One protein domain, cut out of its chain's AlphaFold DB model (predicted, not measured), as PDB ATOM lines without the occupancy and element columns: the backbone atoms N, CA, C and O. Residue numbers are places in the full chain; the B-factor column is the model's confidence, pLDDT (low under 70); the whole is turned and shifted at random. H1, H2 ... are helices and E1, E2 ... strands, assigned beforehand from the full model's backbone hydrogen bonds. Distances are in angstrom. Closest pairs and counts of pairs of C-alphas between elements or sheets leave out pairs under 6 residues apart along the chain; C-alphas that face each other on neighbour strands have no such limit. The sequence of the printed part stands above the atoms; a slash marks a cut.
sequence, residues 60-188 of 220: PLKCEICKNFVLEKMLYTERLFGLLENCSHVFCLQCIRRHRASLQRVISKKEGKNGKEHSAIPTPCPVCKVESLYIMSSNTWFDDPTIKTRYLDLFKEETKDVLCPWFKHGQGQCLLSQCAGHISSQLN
ATOM      1  N   PRO A  60      96.605  55.246  23.942       79.31
ATOM      2  CA  PRO A  60      96.744  56.557  23.337       79.31
ATOM      3  C   PRO A  60      96.908  56.436  21.808       79.31
ATOM      4  O   PRO A  60      97.904  55.943  21.277       79.31
ATOM      5  N   LEU A  61      95.910  56.923  21.064       89.56
ATOM      6  CA  LEU A  61      95.858  56.831  19.600       89.56
ATOM      7  C   LEU A  61      96.723  57.899  18.917       89.56
ATOM      8  O   LEU A  61      96.453  59.106  18.988       89.56
ATOM      9  N   LYS A  62      97.759  57.446  18.206       94.38
ATOM     10  CA  LYS A  62      98.774  58.288  17.560       94.38
ATOM     11  C   LYS A  62      98.446  58.553  16.091       94.38
ATOM     12  O   LYS A  62      98.189  57.640  15.321       94.38
ATOM     13  N   CYS A  63      98.501  59.816  15.675       95.38
ATOM     14  CA  CYS A  63      98.331  60.194  14.273       95.38
ATOM     15  C   CYS A  63      99.506  59.701  13.418       95.38
ATOM     16  O   CYS A  63     100.660  60.014  13.708       95.38
ATOM     17  N   GLU A  64      99.220  59.057  12.291       95.88
ATOM     18  CA  GLU A  64     100.248  58.508  11.403       95.88
ATOM     19  C   GLU A  64     101.046  59.557  10.614       95.88
ATOM     20  O   GLU A  64     102.130  59.263  10.117       95.88
ATOM     21  N   ILE A  65     100.549  60.795  10.528       94.69
ATOM     22  CA  ILE A  65     101.222  61.897   9.822       94.69
ATOM     23  C   ILE A  65     102.105  62.705  10.780       94.69
ATOM     24  O   ILE A  65     103.299  62.839  10.547       94.69
ATOM     25  N   CYS A  66     101.521  63.274  11.842       94.69
ATOM     26  CA  CYS A  66     102.263  64.144  12.763       94.69
ATOM     27  C   CYS A  66     102.902  63.399  13.934       94.69
ATOM     28  O   CYS A  66     103.643  64.017  14.688       94.69
ATOM     29  N   LYS A  67     102.599  62.107  14.106       94.75
ATOM     30  CA  LYS A  67     103.137  61.266  15.181       94.75
ATOM     31  C   LYS A  67     102.850  61.814  16.590       94.75
ATOM     32  O   LYS A  67     103.570  61.486  17.523       94.75
ATOM     33  N   ASN A  68     101.760  62.566  16.761       93.50
ATOM     34  CA  ASN A  68     101.254  63.013  18.065       93.50
ATOM     35  C   ASN A  68      99.969  62.263  18.426       93.50
ATOM     36  O   ASN A  68      99.204  61.889  17.529       93.50
ATOM     37  N   PHE A  69      99.705  62.095  19.720       92.69
ATOM     38  CA  PHE A  69      98.442  61.550  20.213       92.69
ATOM     39  C   PHE A  69      97.296  62.515  19.919       92.69
ATOM     40  O   PHE A  69      97.378  63.707  20.216       92.69
ATOM     41  N   VAL A  70      96.242  62.025  19.264       89.31
ATOM     42  CA  VAL A  70      95.174  62.889  18.736       89.31
ATOM     43  C   VAL A  70      94.374  63.527  19.871       89.31
ATOM     44  O   VAL A  70      94.120  64.731  19.835       89.31
ATOM     45  N   LEU A  71      94.017  62.742  20.887       86.81
ATOM     46  CA  LEU A  71      93.188  63.193  22.009       86.81
ATOM     47  C   LEU A  71      93.954  64.026  23.048       86.81
ATOM     48  O   LEU A  71      93.335  64.769  23.804       86.81
ATOM     49  N   GLU A  72      95.286  63.977  23.045       88.69
ATOM     50  CA  GLU A  72      96.140  64.722  23.985       88.69
ATOM     51  C   GLU A  72      96.583  66.091  23.448       88.69
ATOM     52  O   GLU A  72      97.344  66.816  24.086       88.69
ATOM     53  N   LYS A  73      96.117  66.482  22.259       84.25
ATOM     54  CA  LYS A  73      96.442  67.792  21.684       84.25
ATOM     55  C   LYS A  73      95.985  68.930  22.601       84.25
ATOM     56  O   LYS A  73      94.910  68.877  23.199       84.25
ATOM     57  N   MET A  74      96.781  69.998  22.660       82.12
ATOM     58  CA  MET A  74      96.521  71.149  23.537       82.12
ATOM     59  C   MET A  74      95.145  71.778  23.283       82.12
ATOM     60  O   MET A  74      94.397  72.039  24.221       82.12
ATOM     61  N   LEU A  75      94.786  71.968  22.012       77.62
ATOM     62  CA  LEU A  75      93.521  72.578  21.608       77.62
ATOM     63  C   LEU A  75      92.433  71.521  21.413       77.62
ATOM     64  O   LEU A  75      92.613  70.580  20.640       77.62
ATOM     65  N   TYR A  76      91.275  71.721  22.049       73.38
ATOM     66  CA  TYR A  76      90.111  70.836  21.914       73.38
ATOM     67  C   TYR A  76      89.657  70.680  20.456       73.38
ATOM     68  O   TYR A  76      89.373  69.576  20.004       73.38
ATOM     69  N   THR A  77      89.693  71.767  19.686       71.56
ATOM     70  CA  THR A  77      89.336  71.791  18.259       71.56
ATOM     71  C   THR A  77      90.251  70.929  17.382       71.56
ATOM     72  O   THR A  77      89.875  70.559  16.269       71.56
ATOM     73  N   GLU A  78      91.443  70.567  17.868       77.12
ATOM     74  CA  GLU A  78      92.363  69.670  17.171       77.12
ATOM     75  C   GLU A  78      92.227  68.198  17.593       77.12
ATOM     76  O   GLU A  78      92.807  67.329  16.933       77.12
ATOM     77  N   ARG A  79      91.453  67.899  18.648       85.75
ATOM     78  CA  ARG A  79      91.196  66.541  19.170       85.75
ATOM     79  C   ARG A  79      90.121  65.815  18.363       85.75
ATOM     80  O   ARG A  79      89.193  65.226  18.905       85.75
ATOM     81  N   LEU A  80      90.234  65.890  17.043       83.50
ATOM     82  CA  LEU A  80      89.328  65.240  16.107       83.50
ATOM     83  C   LEU A  80      90.110  64.260  15.245       83.50
ATOM     84  O   LEU A  80      91.169  64.588  14.699       83.50
ATOM     85  N   PHE A  81      89.550  63.072  15.079       89.31
ATOM     86  CA  PHE A  81      90.008  62.082  14.126       89.31
ATOM     87  C   PHE A  81      89.497  62.423  12.728       89.31
ATOM     88  O   PHE A  81      88.361  62.866  12.542       89.31
ATOM     89  N   GLY A  82      90.354  62.221  11.731       89.88
ATOM     90  CA  GLY A  82      89.974  62.230  10.326       89.88
ATOM     91  C   GLY A  82      89.896  60.803   9.804       89.88
ATOM     92  O   GLY A  82      90.928  60.191   9.537       89.88
ATOM     93  N   LEU A  83      88.680  60.285   9.663       89.06
ATOM     94  CA  LEU A  83      88.408  58.921   9.228       89.06
ATOM     95  C   LEU A  83      88.349  58.847   7.701       89.06
ATOM     96  O   LEU A  83      87.699  59.674   7.058       89.06
ATOM     97  N   LEU A  84      89.003  57.834   7.133       90.50
ATOM     98  CA  LEU A  84      88.909  57.493   5.714       90.50
ATOM     99  C   LEU A  84      87.952  56.314   5.524       90.50
ATOM    100  O   LEU A  84      87.880  55.437   6.382       90.50
ATOM    101  N   GLU A  85      87.258  56.269   4.388       85.31
ATOM    102  CA  GLU A  85      86.279  55.220   4.068       85.31
ATOM    103  C   GLU A  85      86.909  53.829   4.078       85.31
ATOM    104  O   GLU A  85      86.580  52.974   4.900       85.31
ATOM    105  N   ASN A  86      87.922  53.664   3.236       88.38
ATOM    106  CA  ASN A  86      88.413  52.354   2.834       88.38
ATOM    107  C   ASN A  86      89.620  51.872   3.661       88.38
ATOM    108  O   ASN A  86      90.266  50.894   3.306       88.38
ATOM    109  N   CYS A  87      89.977  52.561   4.754       92.12
ATOM    110  CA  CYS A  87      91.054  52.114   5.644       92.12
ATOM    111  C   CYS A  87      90.900  52.640   7.073       92.12
ATOM    112  O   CYS A  87      90.348  53.724   7.274       92.12
ATOM    113  N   SER A  88      91.434  51.919   8.056       91.00
ATOM    114  CA  SER A  88      91.366  52.270   9.484       91.00
ATOM    115  C   SER A  88      92.713  52.770  10.020       91.00
ATOM    116  O   SER A  88      93.158  52.369  11.084       91.00
ATOM    117  N   HIS A  89      93.380  53.657   9.278       93.75
ATOM    118  CA  HIS A  89      94.592  54.326   9.767       93.75
ATOM    119  C   HIS A  89      94.238  55.565  10.590       93.75
ATOM    120  O   HIS A  89      93.356  56.340  10.209       93.75
ATOM    121  N   VAL A  90      94.950  55.770  11.696       93.94
ATOM    122  CA  VAL A  90      94.683  56.859  12.638       93.94
ATOM    123  C   VAL A  90      95.271  58.169  12.122       93.94
ATOM    124  O   VAL A  90      96.482  58.308  11.940       93.94
ATOM    125  N   PHE A  91      94.426  59.186  11.951       94.31
ATOM    126  CA  PHE A  91      94.866  60.532  11.586       94.31
ATOM    127  C   PHE A  91      94.199  61.602  12.438       94.31
ATOM    128  O   PHE A  91      93.000  61.554  12.699       94.31
ATOM    129  N   CYS A  92      94.962  62.643  12.770       92.94
ATOM    130  CA  CYS A  92      94.389  63.905  13.214       92.94
ATOM    131  C   CYS A  92      93.663  64.575  12.034       92.94
ATOM    132  O   CYS A  92      94.196  64.613  10.919       92.94
ATOM    133  N   LEU A  93      92.473  65.139  12.266       86.31
ATOM    134  CA  LEU A  93      91.627  65.726  11.220       86.31
ATOM    135  C   LEU A  93      92.374  66.790  10.403       86.31
ATOM    136  O   LEU A  93      92.308  66.818   9.174       86.31
ATOM    137  N   GLN A  94      93.134  67.648  11.082       85.62
ATOM    138  CA  GLN A  94      93.906  68.710  10.443       85.62
ATOM    139  C   GLN A  94      95.026  68.154   9.547       85.62
ATOM    140  O   GLN A  94      95.287  68.687   8.468       85.62
ATOM    141  N   CYS A  95      95.663  67.064   9.975       90.75
ATOM    142  CA  CYS A  95      96.774  66.426   9.284       90.75
ATOM    143  C   CYS A  95      96.313  65.851   7.942       90.75
ATOM    144  O   CYS A  95      96.883  66.170   6.897       90.75
ATOM    145  N   ILE A  96      95.245  65.049   7.965       90.31
ATOM    146  CA  ILE A  96      94.742  64.396   6.756       90.31
ATOM    147  C   ILE A  96      94.119  65.403   5.780       90.31
ATOM    148  O   ILE A  96      94.337  65.291   4.575       90.31
ATOM    149  N   ARG A  97      93.461  66.463   6.277       84.94
ATOM    150  CA  ARG A  97      92.983  67.576   5.436       84.94
ATOM    151  C   ARG A  97      94.127  68.267   4.695       84.94
ATOM    152  O   ARG A  97      94.039  68.460   3.485       84.94
ATOM    153  N   ARG A  98      95.218  68.611   5.391       83.94
ATOM    154  CA  ARG A  98      96.399  69.238   4.764       83.94
ATOM    155  C   ARG A  98      97.057  68.316   3.741       83.94
ATOM    156  O   ARG A  98      97.422  68.787   2.668       83.94
ATOM    157  N   HIS A  99      97.182  67.028   4.065       86.50
ATOM    158  CA  HIS A  99      97.753  66.026   3.167       86.50
ATOM    159  C   HIS A  99      96.953  65.903   1.868       86.50
ATOM    160  O   HIS A  99      97.516  65.933   0.779       86.50
ATOM    161  N   ARG A 100      95.623  65.826   1.961       84.12
ATOM    162  CA  ARG A 100      94.798  65.748   0.756       84.12
ATOM    163  C   ARG A 100      94.790  67.050  -0.045       84.12
ATOM    164  O   ARG A 100      94.897  67.010  -1.266       84.12
ATOM    165  N   ALA A 101      94.757  68.201   0.628       77.50
ATOM    166  CA  ALA A 101      94.822  69.500  -0.039       77.50
ATOM    167  C   ALA A 101      96.135  69.704  -0.817       77.50
ATOM    168  O   ALA A 101      96.125  70.312  -1.886       77.50
ATOM    169  N   SER A 102      97.275  69.214  -0.313       79.06
ATOM    170  CA  SER A 102      98.537  69.296  -1.058       79.06
ATOM    171  C   SER A 102      98.525  68.408  -2.302       79.06
ATOM    172  O   SER A 102      98.960  68.864  -3.359       79.06
ATOM    173  N   LEU A 103      97.975  67.194  -2.207       76.56
ATOM    174  CA  LEU A 103      97.854  66.276  -3.342       76.56
ATOM    175  C   LEU A 103      96.912  66.811  -4.419       76.56
ATOM    176  O   LEU A 103      97.272  66.806  -5.593       76.56
ATOM    177  N   GLN A 104      95.764  67.366  -4.036       67.94
ATOM    178  CA  GLN A 104      94.817  67.930  -4.994       67.94
ATOM    179  C   GLN A 104      95.441  69.066  -5.814       67.94
ATOM    180  O   GLN A 104      95.278  69.101  -7.027       67.94
ATOM    181  N   ARG A 105      96.247  69.944  -5.194       68.00
ATOM    182  CA  ARG A 105      96.981  70.991  -5.933       68.00
ATOM    183  C   ARG A 105      97.943  70.417  -6.973       68.00
ATOM    184  O   ARG A 105      98.123  71.026  -8.024       68.00
ATOM    185  N   VAL A 106      98.587  69.290  -6.672       69.50
ATOM    186  CA  VAL A 106      99.498  68.617  -7.610       69.50
ATOM    187  C   VAL A 106      98.710  67.990  -8.757       69.50
ATOM    188  O   VAL A 106      99.091  68.164  -9.912       69.50
ATOM    189  N   ILE A 107      97.603  67.310  -8.454       66.38
ATOM    190  CA  ILE A 107      96.768  66.637  -9.456       66.38
ATOM    191  C   ILE A 107      96.118  67.663 -10.395       66.38
ATOM    192  O   ILE A 107      96.271  67.555 -11.608       66.38
ATOM    193  N   SER A 108      95.511  68.729  -9.863       64.50
ATOM    194  CA  SER A 108      94.883  69.773 -10.685       64.50
ATOM    195  C   SER A 108      95.872  70.481 -11.618       64.50
ATOM    196  O   SER A 108      95.507  70.828 -12.736       64.50
ATOM    197  N   LYS A 109      97.134  70.663 -11.194       64.69
ATOM    198  CA  LYS A 109      98.192  71.209 -12.063       64.69
ATOM    199  C   LYS A 109      98.575  70.249 -13.191       64.69
ATOM    200  O   LYS A 109      98.833  70.711 -14.296       64.69
ATOM    201  N   LYS A 110      98.634  68.941 -12.918       63.94
ATOM    202  CA  LYS A 110      98.988  67.922 -13.922       63.94
ATOM    203  C   LYS A 110      97.912  67.754 -14.992       63.94
ATOM    204  O   LYS A 110      98.251  67.551 -16.148       63.94
ATOM    205  N   GLU A 111      96.639  67.862 -14.621       63.75
ATOM    206  CA  GLU A 111      95.513  67.667 -15.547       63.75
ATOM    207  C   GLU A 111      95.195  68.895 -16.418       63.75
ATOM    208  O   GLU A 111      94.230  68.870 -17.174       63.75
ATOM    209  N   GLY A 112      95.954  69.996 -16.307       56.78
ATOM    210  CA  GLY A 112      95.697  71.218 -17.082       56.78
ATOM    211  C   GLY A 112      94.354  71.890 -16.764       56.78
ATOM    212  O   GLY A 112      93.917  72.782 -17.489       56.78
ATOM    213  N   LYS A 113      93.683  71.483 -15.678       56.56
ATOM    214  CA  LYS A 113      92.415  72.070 -15.242       56.56
ATOM    215  C   LYS A 113      92.685  73.421 -14.590       56.56
ATOM    216  O   LYS A 113      93.413  73.521 -13.601       56.56
ATOM    217  N   ASN A 114      92.035  74.463 -15.106       46.66
ATOM    218  CA  ASN A 114      92.128  75.845 -14.626       46.66
ATOM    219  C   ASN A 114      91.441  76.041 -13.263       46.66
ATOM    220  O   ASN A 114      90.538  76.859 -13.170       46.66
ATOM    221  N   GLY A 115      91.786  75.275 -12.223       48.12
ATOM    222  CA  GLY A 115      91.414  75.500 -10.815       48.12
ATOM    223  C   GLY A 115      89.924  75.673 -10.468       48.12
ATOM    224  O   GLY A 115      89.627  75.961  -9.316       48.12
ATOM    225  N   LYS A 116      89.005  75.543 -11.433       42.12
ATOM    226  CA  LYS A 116      87.574  75.868 -11.314       42.12
ATOM    227  C   LYS A 116      86.702  74.628 -11.118       42.12
ATOM    228  O   LYS A 116      85.643  74.724 -10.507       42.12
ATOM    229  N   GLU A 117      87.160  73.460 -11.560       46.41
ATOM    230  CA  GLU A 117      86.478  72.187 -11.317       46.41
ATOM    231  C   GLU A 117      87.037  71.525 -10.059       46.41
ATOM    232  O   GLU A 117      88.017  70.783 -10.077       46.41
ATOM    233  N   HIS A 118      86.409  71.821  -8.923       51.59
ATOM    234  CA  HIS A 118      86.707  71.186  -7.644       51.59
ATOM    235  C   HIS A 118      86.010  69.824  -7.536       51.59
ATOM    236  O   HIS A 118      85.261  69.610  -6.585       51.59
ATOM    237  N   SER A 119      86.190  68.922  -8.508       49.84
ATOM    238  CA  SER A 119      85.718  67.535  -8.394       49.84
ATOM    239  C   SER A 119      86.359  66.874  -7.172       49.84
ATOM    240  O   SER A 119      87.538  67.107  -6.896       49.84
ATOM    241  N   ALA A 120      85.602  66.077  -6.417       59.91
ATOM    242  CA  ALA A 120      86.165  65.241  -5.363       59.91
ATOM    243  C   ALA A 120      87.136  64.233  -6.000       59.91
ATOM    244  O   ALA A 120      86.718  63.243  -6.588       59.91
ATOM    245  N   ILE A 121      88.437  64.525  -5.937       69.19
ATOM    246  CA  ILE A 121      89.471  63.644  -6.487       69.19
ATOM    247  C   ILE A 121      89.785  62.578  -5.431       69.19
ATOM    248  O   ILE A 121      90.184  62.951  -4.316       69.19
ATOM    249  N   PRO A 122      89.629  61.276  -5.747       78.62
ATOM    250  CA  PRO A 122      90.086  60.207  -4.873       78.62
ATOM    251  C   PRO A 122      91.537  60.458  -4.480       78.62
ATOM    252  O   PRO A 122      92.396  60.694  -5.326       78.62
ATOM    253  N   THR A 123      91.808  60.492  -3.178       83.12
ATOM    254  CA  THR A 123      93.159  60.737  -2.680       83.12
ATOM    255  C   THR A 123      93.646  59.512  -1.909       83.12
ATOM    256  O   THR A 123      92.917  59.030  -1.033       83.12
ATOM    257  N   PRO A 124      94.860  59.004  -2.190       89.94
ATOM    258  CA  PRO A 124      95.383  57.825  -1.516       89.94
ATOM    259  C   PRO A 124      95.643  58.093  -0.032       89.94
ATOM    260  O   PRO A 124      96.094  59.170   0.366       89.94
ATOM    261  N   CYS A 125      95.397  57.083   0.800       94.12
ATOM    262  CA  CYS A 125      95.805  57.082   2.198       94.12
ATOM    263  C   CYS A 125      97.336  57.251   2.320       94.12
ATOM    264  O   CYS A 125      98.075  56.558   1.615       94.12
ATOM    265  N   PRO A 126      97.852  58.094   3.241       94.12
ATOM    266  CA  PRO A 126      99.292  58.260   3.449       94.12
ATOM    267  C   PRO A 126     100.039  56.944   3.704       94.12
ATOM    268  O   PRO A 126     101.173  56.806   3.242       94.12
ATOM    269  N   VAL A 127      99.385  56.000   4.392       95.75
ATOM    270  CA  VAL A 127      99.968  54.737   4.867       95.75
ATOM    271  C   VAL A 127      99.777  53.612   3.849       95.75
ATOM    272  O   VAL A 127     100.743  53.175   3.235       95.75
ATOM    273  N   CYS A 128      98.535  53.180   3.615       95.56
ATOM    274  CA  CYS A 128      98.239  52.006   2.780       95.56
ATOM    275  C   CYS A 128      97.951  52.313   1.307       95.56
ATOM    276  O   CYS A 128      97.661  51.397   0.548       95.56
ATOM    277  N   LYS A 129      97.970  53.587   0.901       93.75
ATOM    278  CA  LYS A 129      97.693  54.050  -0.472       93.75
ATOM    279  C   LYS A 129      96.301  53.749  -1.034       93.75
ATOM    280  O   LYS A 129      95.991  54.259  -2.102       93.75
ATOM    281  N   VAL A 130      95.439  53.044  -0.302       93.50
ATOM    282  CA  VAL A 130      94.027  52.882  -0.664       93.50
ATOM    283  C   VAL A 130      93.378  54.250  -0.867       93.50
ATOM    284  O   VAL A 130      93.472  55.140  -0.012       93.50
ATOM    285  N   GLU A 131      92.727  54.410  -2.011       88.62
ATOM    286  CA  GLU A 131      92.034  55.636  -2.369       88.62
ATOM    287  C   GLU A 131      90.767  55.813  -1.545       88.62
ATOM    288  O   GLU A 131      90.064  54.866  -1.187       88.62
ATOM    289  N   SER A 132      90.483  57.063  -1.216       86.12
ATOM    290  CA  SER A 132      89.245  57.439  -0.550       86.12
ATOM    291  C   SER A 132      88.829  58.824  -1.014       86.12
ATOM    292  O   SER A 132      89.666  59.707  -1.230       86.12
ATOM    293  N   LEU A 133      87.523  59.009  -1.175       77.62
ATOM    294  CA  LEU A 133      86.960  60.263  -1.660       77.62
ATOM    295  C   LEU A 133      86.770  61.240  -0.508       77.62
ATOM    296  O   LEU A 133      87.090  62.422  -0.626       77.62
ATOM    297  N   TYR A 134      86.366  60.742   0.661       73.50
ATOM    298  CA  TYR A 134      85.929  61.602   1.761       73.50
ATOM    299  C   TYR A 134      86.797  61.466   3.013       73.50
ATOM    300  O   TYR A 134      87.440  60.437   3.239       73.50
ATOM    301  N   ILE A 135      86.831  62.546   3.800       79.31
ATOM    302  CA  ILE A 135      87.315  62.559   5.183       79.31
ATOM    303  C   ILE A 135      86.101  62.819   6.065       79.31
ATOM    304  O   ILE A 135      85.435  63.842   5.904       79.31
ATOM    305  N   MET A 136      85.861  61.947   7.034       80.69
ATOM    306  CA  MET A 136      84.804  62.131   8.028       80.69
ATOM    307  C   MET A 136      85.431  62.531   9.357       80.69
ATOM    308  O   MET A 136      86.385  61.906   9.819       80.69
ATOM    309  N   SER A 137      84.943  63.620   9.944       82.12
ATOM    310  CA  SER A 137      85.418  64.096  11.242       82.12
ATOM    311  C   SER A 137      84.688  63.377  12.365       82.12
ATOM    312  O   SER A 137      83.463  63.407  12.384       82.12
ATOM    313  N   SER A 138      85.427  62.824  13.324       79.81
ATOM    314  CA  SER A 138      84.863  62.174  14.508       79.81
ATOM    315  C   SER A 138      85.662  62.539  15.759       79.81
ATOM    316  O   SER A 138      86.878  62.701  15.695       79.81
ATOM    317  N   ASN A 139      84.996  62.653  16.905       78.56
ATOM    318  CA  ASN A 139      85.648  62.741  18.220       78.56
ATOM    319  C   ASN A 139      86.003  61.356  18.792       78.56
ATOM    320  O   ASN A 139      86.688  61.263  19.806       78.56
ATOM    321  N   THR A 140      85.542  60.293  18.132       78.19
ATOM    322  CA  THR A 140      85.702  58.898  18.540       78.19
ATOM    323  C   THR A 140      86.420  58.124  17.441       78.19
ATOM    324  O   THR A 140      86.176  58.343  16.249       78.19
ATOM    325  N   TRP A 141      87.312  57.227  17.842       84.94
ATOM    326  CA  TRP A 141      87.959  56.282  16.944       84.94
ATOM    327  C   TRP A 141      87.229  54.938  16.972       84.94
ATOM    328  O   TRP A 141      86.656  54.564  17.993       84.94
ATOM    329  N   PHE A 142      87.232  54.230  15.843       84.00
ATOM    330  CA  PHE A 142      86.512  52.972  15.675       84.00
ATOM    331  C   PHE A 142      87.491  51.869  15.285       84.00
ATOM    332  O   PHE A 142      88.022  51.891  14.172       84.00
ATOM    333  N   ASP A 143      87.687  50.901  16.176       80.19
ATOM    334  CA  ASP A 143      88.479  49.706  15.871       80.19
ATOM    335  C   ASP A 143      87.681  48.675  15.078       80.19
ATOM    336  O   ASP A 143      88.209  48.057  14.156       80.19
ATOM    337  N   ASP A 144      86.391  48.524  15.393       80.31
ATOM    338  CA  ASP A 144      85.512  47.613  14.669       80.31
ATOM    339  C   ASP A 144      85.131  48.212  13.297       80.31
ATOM    340  O   ASP A 144      84.466  49.261  13.229       80.31
ATOM    341  N   PRO A 145      85.511  47.559  12.182       84.12
ATOM    342  CA  PRO A 145      85.198  48.037  10.843       84.12
ATOM    343  C   PRO A 145      83.691  48.076  10.554       84.12
ATOM    344  O   PRO A 145      83.258  48.911   9.757       84.12
ATOM    345  N   THR A 146      82.875  47.234  11.192       81.62
ATOM    346  CA  THR A 146      81.415  47.214  11.000       81.62
ATOM    347  C   THR A 146      80.768  48.457  11.610       81.62
ATOM    348  O   THR A 146      79.992  49.154  10.950       81.62
ATOM    349  N   ILE A 147      81.173  48.800  12.835       80.00
ATOM    350  CA  ILE A 147      80.742  50.005  13.545       80.00
ATOM    351  C   ILE A 147      81.178  51.246  12.774       80.00
ATOM    352  O   ILE A 147      80.371  52.152  12.546       80.00
ATOM    353  N   LYS A 148      82.442  51.268  12.338       82.81
ATOM    354  CA  LYS A 148      82.977  52.346  11.516       82.81
ATOM    355  C   LYS A 148      82.119  52.531  10.271       82.81
ATOM    356  O   LYS A 148      81.650  53.635  10.047       82.81
ATOM    357  N   THR A 149      81.878  51.472   9.501       82.62
ATOM    358  CA  THR A 149      81.106  51.532   8.247       82.62
ATOM    359  C   THR A 149      79.720  52.125   8.476       82.62
ATOM    360  O   THR A 149      79.360  53.098   7.820       82.62
ATOM    361  N   ARG A 150      79.003  51.650   9.504       80.25
ATOM    362  CA  ARG A 150      77.695  52.197   9.884       80.25
ATOM    363  C   ARG A 150      77.751  53.691  10.208       80.25
ATOM    364  O   ARG A 150      76.849  54.433   9.829       80.25
ATOM    365  N   TYR A 151      78.793  54.143  10.903       77.88
ATOM    366  CA  TYR A 151      79.006  55.566  11.154       77.88
ATOM    367  C   TYR A 151      79.202  56.348   9.849       77.88
ATOM    368  O   TYR A 151      78.627  57.424   9.698       77.88
ATOM    369  N   LEU A 152      79.997  55.827   8.907       75.69
ATOM    370  CA  LEU A 152      80.249  56.507   7.631       75.69
ATOM    371  C   LEU A 152      78.965  56.623   6.805       75.69
ATOM    372  O   LEU A 152      78.726  57.667   6.205       75.69
ATOM    373  N   ASP A 153      78.131  55.586   6.804       75.69
ATOM    374  CA  ASP A 153      76.862  55.576   6.074       75.69
ATOM    375  C   ASP A 153      75.876  56.597   6.646       75.69
ATOM    376  O   ASP A 153      75.327  57.407   5.899       75.69
ATOM    377  N   LEU A 154      75.730  56.640   7.975       71.38
ATOM    378  CA  LEU A 154      74.915  57.658   8.645       71.38
ATOM    379  C   LEU A 154      75.457  59.065   8.387       71.38
ATOM    380  O   LEU A 154      74.700  59.970   8.053       71.38
ATOM    381  N   PHE A 155      76.776  59.251   8.469       72.25
ATOM    382  CA  PHE A 155      77.401  60.538   8.184       72.25
ATOM    383  C   PHE A 155      77.105  60.998   6.751       72.25
ATOM    384  O   PHE A 155      76.751  62.157   6.536       72.25
ATOM    385  N   LYS A 156      77.225  60.107   5.759       70.50
ATOM    386  CA  LYS A 156      76.882  60.402   4.358       70.50
ATOM    387  C   LYS A 156      75.410  60.753   4.210       70.50
ATOM    388  O   LYS A 156      75.083  61.723   3.531       70.50
ATOM    389  N   GLU A 157      74.533  59.997   4.861       69.06
ATOM    390  CA  GLU A 157      73.099  60.237   4.796       69.06
ATOM    391  C   GLU A 157      72.706  61.584   5.414       69.06
ATOM    392  O   GLU A 157      71.904  62.313   4.841       69.06
ATOM    393  N   GLU A 158      73.299  61.955   6.544       63.94
ATOM    394  CA  GLU A 158      73.023  63.227   7.218       63.94
ATOM    395  C   GLU A 158      73.592  64.426   6.463       63.94
ATOM    396  O   GLU A 158      73.040  65.528   6.503       63.94
ATOM    397  N   THR A 159      74.716  64.223   5.778       60.22
ATOM    398  CA  THR A 159      75.402  65.289   5.048       60.22
ATOM    399  C   THR A 159      74.911  65.461   3.619       60.22
ATOM    400  O   THR A 159      75.195  66.500   3.024       60.22
ATOM    401  N   LYS A 160      74.109  64.518   3.100       61.72
ATOM    402  CA  LYS A 160      73.557  64.565   1.739       61.72
ATOM    403  C   LYS A 160      72.752  65.829   1.456       61.72
ATOM    404  O   LYS A 160      72.748  66.256   0.313       61.72
ATOM    405  N   ASP A 161      72.123  66.431   2.467       57.06
ATOM    406  CA  ASP A 161      71.270  67.627   2.347       57.06
ATOM    407  C   ASP A 161      71.890  68.900   2.942       57.06
ATOM    408  O   ASP A 161      71.284  69.971   2.926       57.06
ATOM    409  N   VAL A 162      73.122  68.811   3.452       58.72
ATOM    410  CA  VAL A 162      73.855  69.977   3.948       58.72
ATOM    411  C   VAL A 162      74.442  70.715   2.754       58.72
ATOM    412  O   VAL A 162      75.209  70.137   1.992       58.72
ATOM    413  N   LEU A 163      74.131  71.999   2.595       53.66
ATOM    414  CA  LEU A 163      74.817  72.849   1.622       53.66
ATOM    415  C   LEU A 163      76.142  73.357   2.186       53.66
ATOM    416  O   LEU A 163      76.237  73.694   3.366       53.66
ATOM    417  N   CYS A 164      77.174  73.463   1.347       57.22
ATOM    418  CA  CYS A 164      78.405  74.140   1.744       57.22
ATOM    419  C   CYS A 164      78.188  75.665   1.784       57.22
ATOM    420  O   CYS A 164      77.988  76.266   0.729       57.22
ATOM    421  N   PRO A 165      78.350  76.329   2.948       51.44
ATOM    422  CA  PRO A 165      78.174  77.783   3.052       51.44
ATOM    423  C   PRO A 165      79.174  78.589   2.207       51.44
ATOM    424  O   PRO A 165      78.922  79.733   1.843       51.44
ATOM    425  N   TRP A 166      80.327  77.986   1.901       50.06
ATOM    426  CA  TRP A 166      81.428  78.598   1.154       50.06
ATOM    427  C   TRP A 166      81.345  78.336  -0.354       50.06
ATOM    428  O   TRP A 166      82.006  79.016  -1.137       50.06
ATOM    429  N   PHE A 167      80.538  77.358  -0.770       53.34
ATOM    430  CA  PHE A 167      80.338  76.989  -2.163       53.34
ATOM    431  C   PHE A 167      79.014  77.590  -2.641       53.34
ATOM    432  O   PHE A 167      77.993  76.917  -2.756       53.34
ATOM    433  N   LYS A 168      79.025  78.904  -2.883       52.00
ATOM    434  CA  LYS A 168      77.893  79.638  -3.462       52.00
ATOM    435  C   LYS A 168      77.700  79.235  -4.932       52.00
ATOM    436  O   LYS A 168      78.179  79.933  -5.818       52.00
ATOM    437  N   HIS A 169      77.047  78.105  -5.213       45.28
ATOM    438  CA  HIS A 169      76.663  77.705  -6.582       45.28
ATOM    439  C   HIS A 169      77.831  77.697  -7.601       45.28
ATOM    440  O   HIS A 169      77.715  78.224  -8.703       45.28
ATOM    441  N   GLY A 170      79.000  77.152  -7.244       49.75
ATOM    442  CA  GLY A 170      80.157  77.160  -8.156       49.75
ATOM    443  C   GLY A 170      80.856  78.521  -8.312       49.75
ATOM    444  O   GLY A 170      81.859  78.609  -9.015       49.75
ATOM    445  N   GLN A 171      80.399  79.565  -7.615       45.16
ATOM    446  CA  GLN A 171      81.077  80.855  -7.487       45.16
ATOM    447  C   GLN A 171      81.577  81.047  -6.050       45.16
ATOM    448  O   GLN A 171      81.056  81.819  -5.251       45.16
ATOM    449  N   GLY A 172      82.614  80.289  -5.705       46.88
ATOM    450  CA  GLY A 172      83.308  80.376  -4.426       46.88
ATOM    451  C   GLY A 172      84.322  79.250  -4.276       46.88
ATOM    452  O   GLY A 172      84.119  78.150  -4.790       46.88
ATOM    453  N   GLN A 173      85.427  79.513  -3.580       48.28
ATOM    454  CA  GLN A 173      86.380  78.466  -3.220       48.28
ATOM    455  C   GLN A 173      85.934  77.836  -1.902       48.28
ATOM    456  O   GLN A 173      85.951  78.484  -0.854       48.28
ATOM    457  N   CYS A 174      85.565  76.554  -1.933       47.91
ATOM    458  CA  CYS A 174      85.451  75.786  -0.702       47.91
ATOM    459  C   CYS A 174      86.849  75.670  -0.082       47.91
ATOM    460  O   CYS A 174      87.681  74.885  -0.535       47.91
ATOM    461  N   LEU A 175      87.106  76.447   0.972       45.94
ATOM    462  CA  LEU A 175      88.418  76.529   1.628       45.94
ATOM    463  C   LEU A 175      88.876  75.195   2.244       45.94
ATOM    464  O   LEU A 175      90.054  75.027   2.555       45.94
ATOM    465  N   LEU A 176      87.956  74.239   2.416       51.34
ATOM    466  CA  LEU A 176      88.247  72.896   2.916       51.34
ATOM    467  C   LEU A 176      88.392  71.849   1.804       51.34
ATOM    468  O   LEU A 176      88.795  70.730   2.115       51.34
ATOM    469  N   SER A 177      88.083  72.175   0.541       46.91
ATOM    470  CA  SER A 177      88.126  71.311  -0.662       46.91
ATOM    471  C   SER A 177      87.348  69.978  -0.615       46.91
ATOM    472  O   SER A 177      87.131  69.361  -1.650       46.91
ATOM    473  N   GLN A 178      86.909  69.539   0.569       54.06
ATOM    474  CA  GLN A 178      86.266  68.255   0.869       54.06
ATOM    475  C   GLN A 178      85.282  68.412   2.039       54.06
ATOM    476  O   GLN A 178      85.214  67.570   2.934       54.06
ATOM    477  N   CYS A 179      84.578  69.546   2.120       57.75
ATOM    478  CA  CYS A 179      83.555  69.692   3.149       57.75
ATOM    479  C   CYS A 179      82.316  68.868   2.769       57.75
ATOM    480  O   CYS A 179      81.973  68.749   1.592       57.75
ATOM    481  N   ALA A 180      81.646  68.334   3.788       55.00
ATOM    482  CA  ALA A 180      80.423  67.549   3.668       55.00
ATOM    483  C   ALA A 180      79.400  68.169   2.694       55.00
ATOM    484  O   ALA A 180      78.879  67.476   1.828       55.00
ATOM    485  N   GLY A 181      79.207  69.492   2.762       53.81
ATOM    486  CA  GLY A 181      78.248  70.182   1.901       53.81
ATOM    487  C   GLY A 181      78.707  70.501   0.471       53.81
ATOM    488  O   GLY A 181      77.912  70.940  -0.352       53.81
ATOM    489  N   HIS A 182      80.001  70.354   0.167       55.66
ATOM    490  CA  HIS A 182      80.517  70.450  -1.207       55.66
ATOM    491  C   HIS A 182      80.348  69.099  -1.902       55.66
ATOM    492  O   HIS A 182      80.031  69.032  -3.082       55.66
ATOM    493  N   ILE A 183      80.485  68.021  -1.132       53.22
ATOM    494  CA  ILE A 183      80.323  66.639  -1.578       53.22
ATOM    495  C   ILE A 183      78.856  66.329  -1.921       53.22
ATOM    496  O   ILE A 183      78.600  65.782  -2.991       53.22
ATOM    497  N   SER A 184      77.890  66.737  -1.089       51.41
ATOM    498  CA  SER A 184      76.448  66.617  -1.385       51.41
ATOM    499  C   SER A 184      76.049  67.302  -2.694       51.41
ATOM    500  O   SER A 184      75.355  66.713  -3.521       51.41
ATOM    501  N   SER A 185      76.568  68.511  -2.927       51.16
ATOM    502  CA  SER A 185      76.283  69.296  -4.134       51.16
ATOM    503  C   SER A 185      76.816  68.671  -5.431       51.16
ATOM    504  O   SER A 185      76.302  68.970  -6.506       51.16
ATOM    505  N   GLN A 186      77.824  67.790  -5.345       51.31
ATOM    506  CA  GLN A 186      78.322  67.021  -6.494       51.31
ATOM    507  C   GLN A 186      77.508  65.761  -6.777       51.31
ATOM    508  O   GLN A 186      77.544  65.264  -7.897       51.31
ATOM    509  N   LEU A 187      76.782  65.252  -5.782       48.81
ATOM    510  CA  LEU A 187      76.009  64.017  -5.890       48.81
ATOM    511  C   LEU A 187      74.528  64.263  -6.228       48.81
ATOM    512  O   LEU A 187      73.857  63.332  -6.661       48.81
ATOM    513  N   ASN A 188      74.010  65.489  -6.072       45.44
ATOM    514  CA  ASN A 188      72.586  65.793  -6.265       45.44
ATOM    515  C   ASN A 188      72.325  66.981  -7.215       45.44
ATOM    516  O   ASN A 188      72.325  68.141  -6.801       45.44
TER     517      ASN A 188
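What this domain is: This is residues 60 to 188 of the 220 residues of the protein "RING-type domain-containing protein" of Araneus ventricosus (UniProt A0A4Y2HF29). In a model of little regular structure, the small antiparallel sheet E1 - E2 sits between H1 and H2. Of 129 printed residues, 49 are in two named strands and three named helices, ordered E1 H1 E2 H2 H3: mostly helix. The whole is compact, radius of gyration of the C-alphas 14.9 A, spanning 42 by 30 by 28 A.

Where its parts are: E1 is residues 81 to 84, H1 93 to 110, E2 135 to 138, H2 145 to 159, H3 180 to 187. H1 is 26.3 A long. C-alpha 81 is at (90.008, 62.082, 14.126), C-alpha 187 at (76.009, 64.017, -5.890).

How they stand to each other: N 83 of E1 and O 136 of E2 are 2.8 A apart. The closest C-alphas of E1 and H1, Gly 82 and Leu 93, are 4.0 A apart. H2 only just touches H3, with residue 159 alone, by 3 pairs of C-alphas within 8 A. Every O i to N i+4 pair is within hydrogen-bond range in H1 and H2, 3 of 4 in H3.

The domain as a whole: The printed part has no cut. Links H1 to E2 and H2 to H3 are long. pLDDT is under 70 in residues 104 to 121 and 157 to 188.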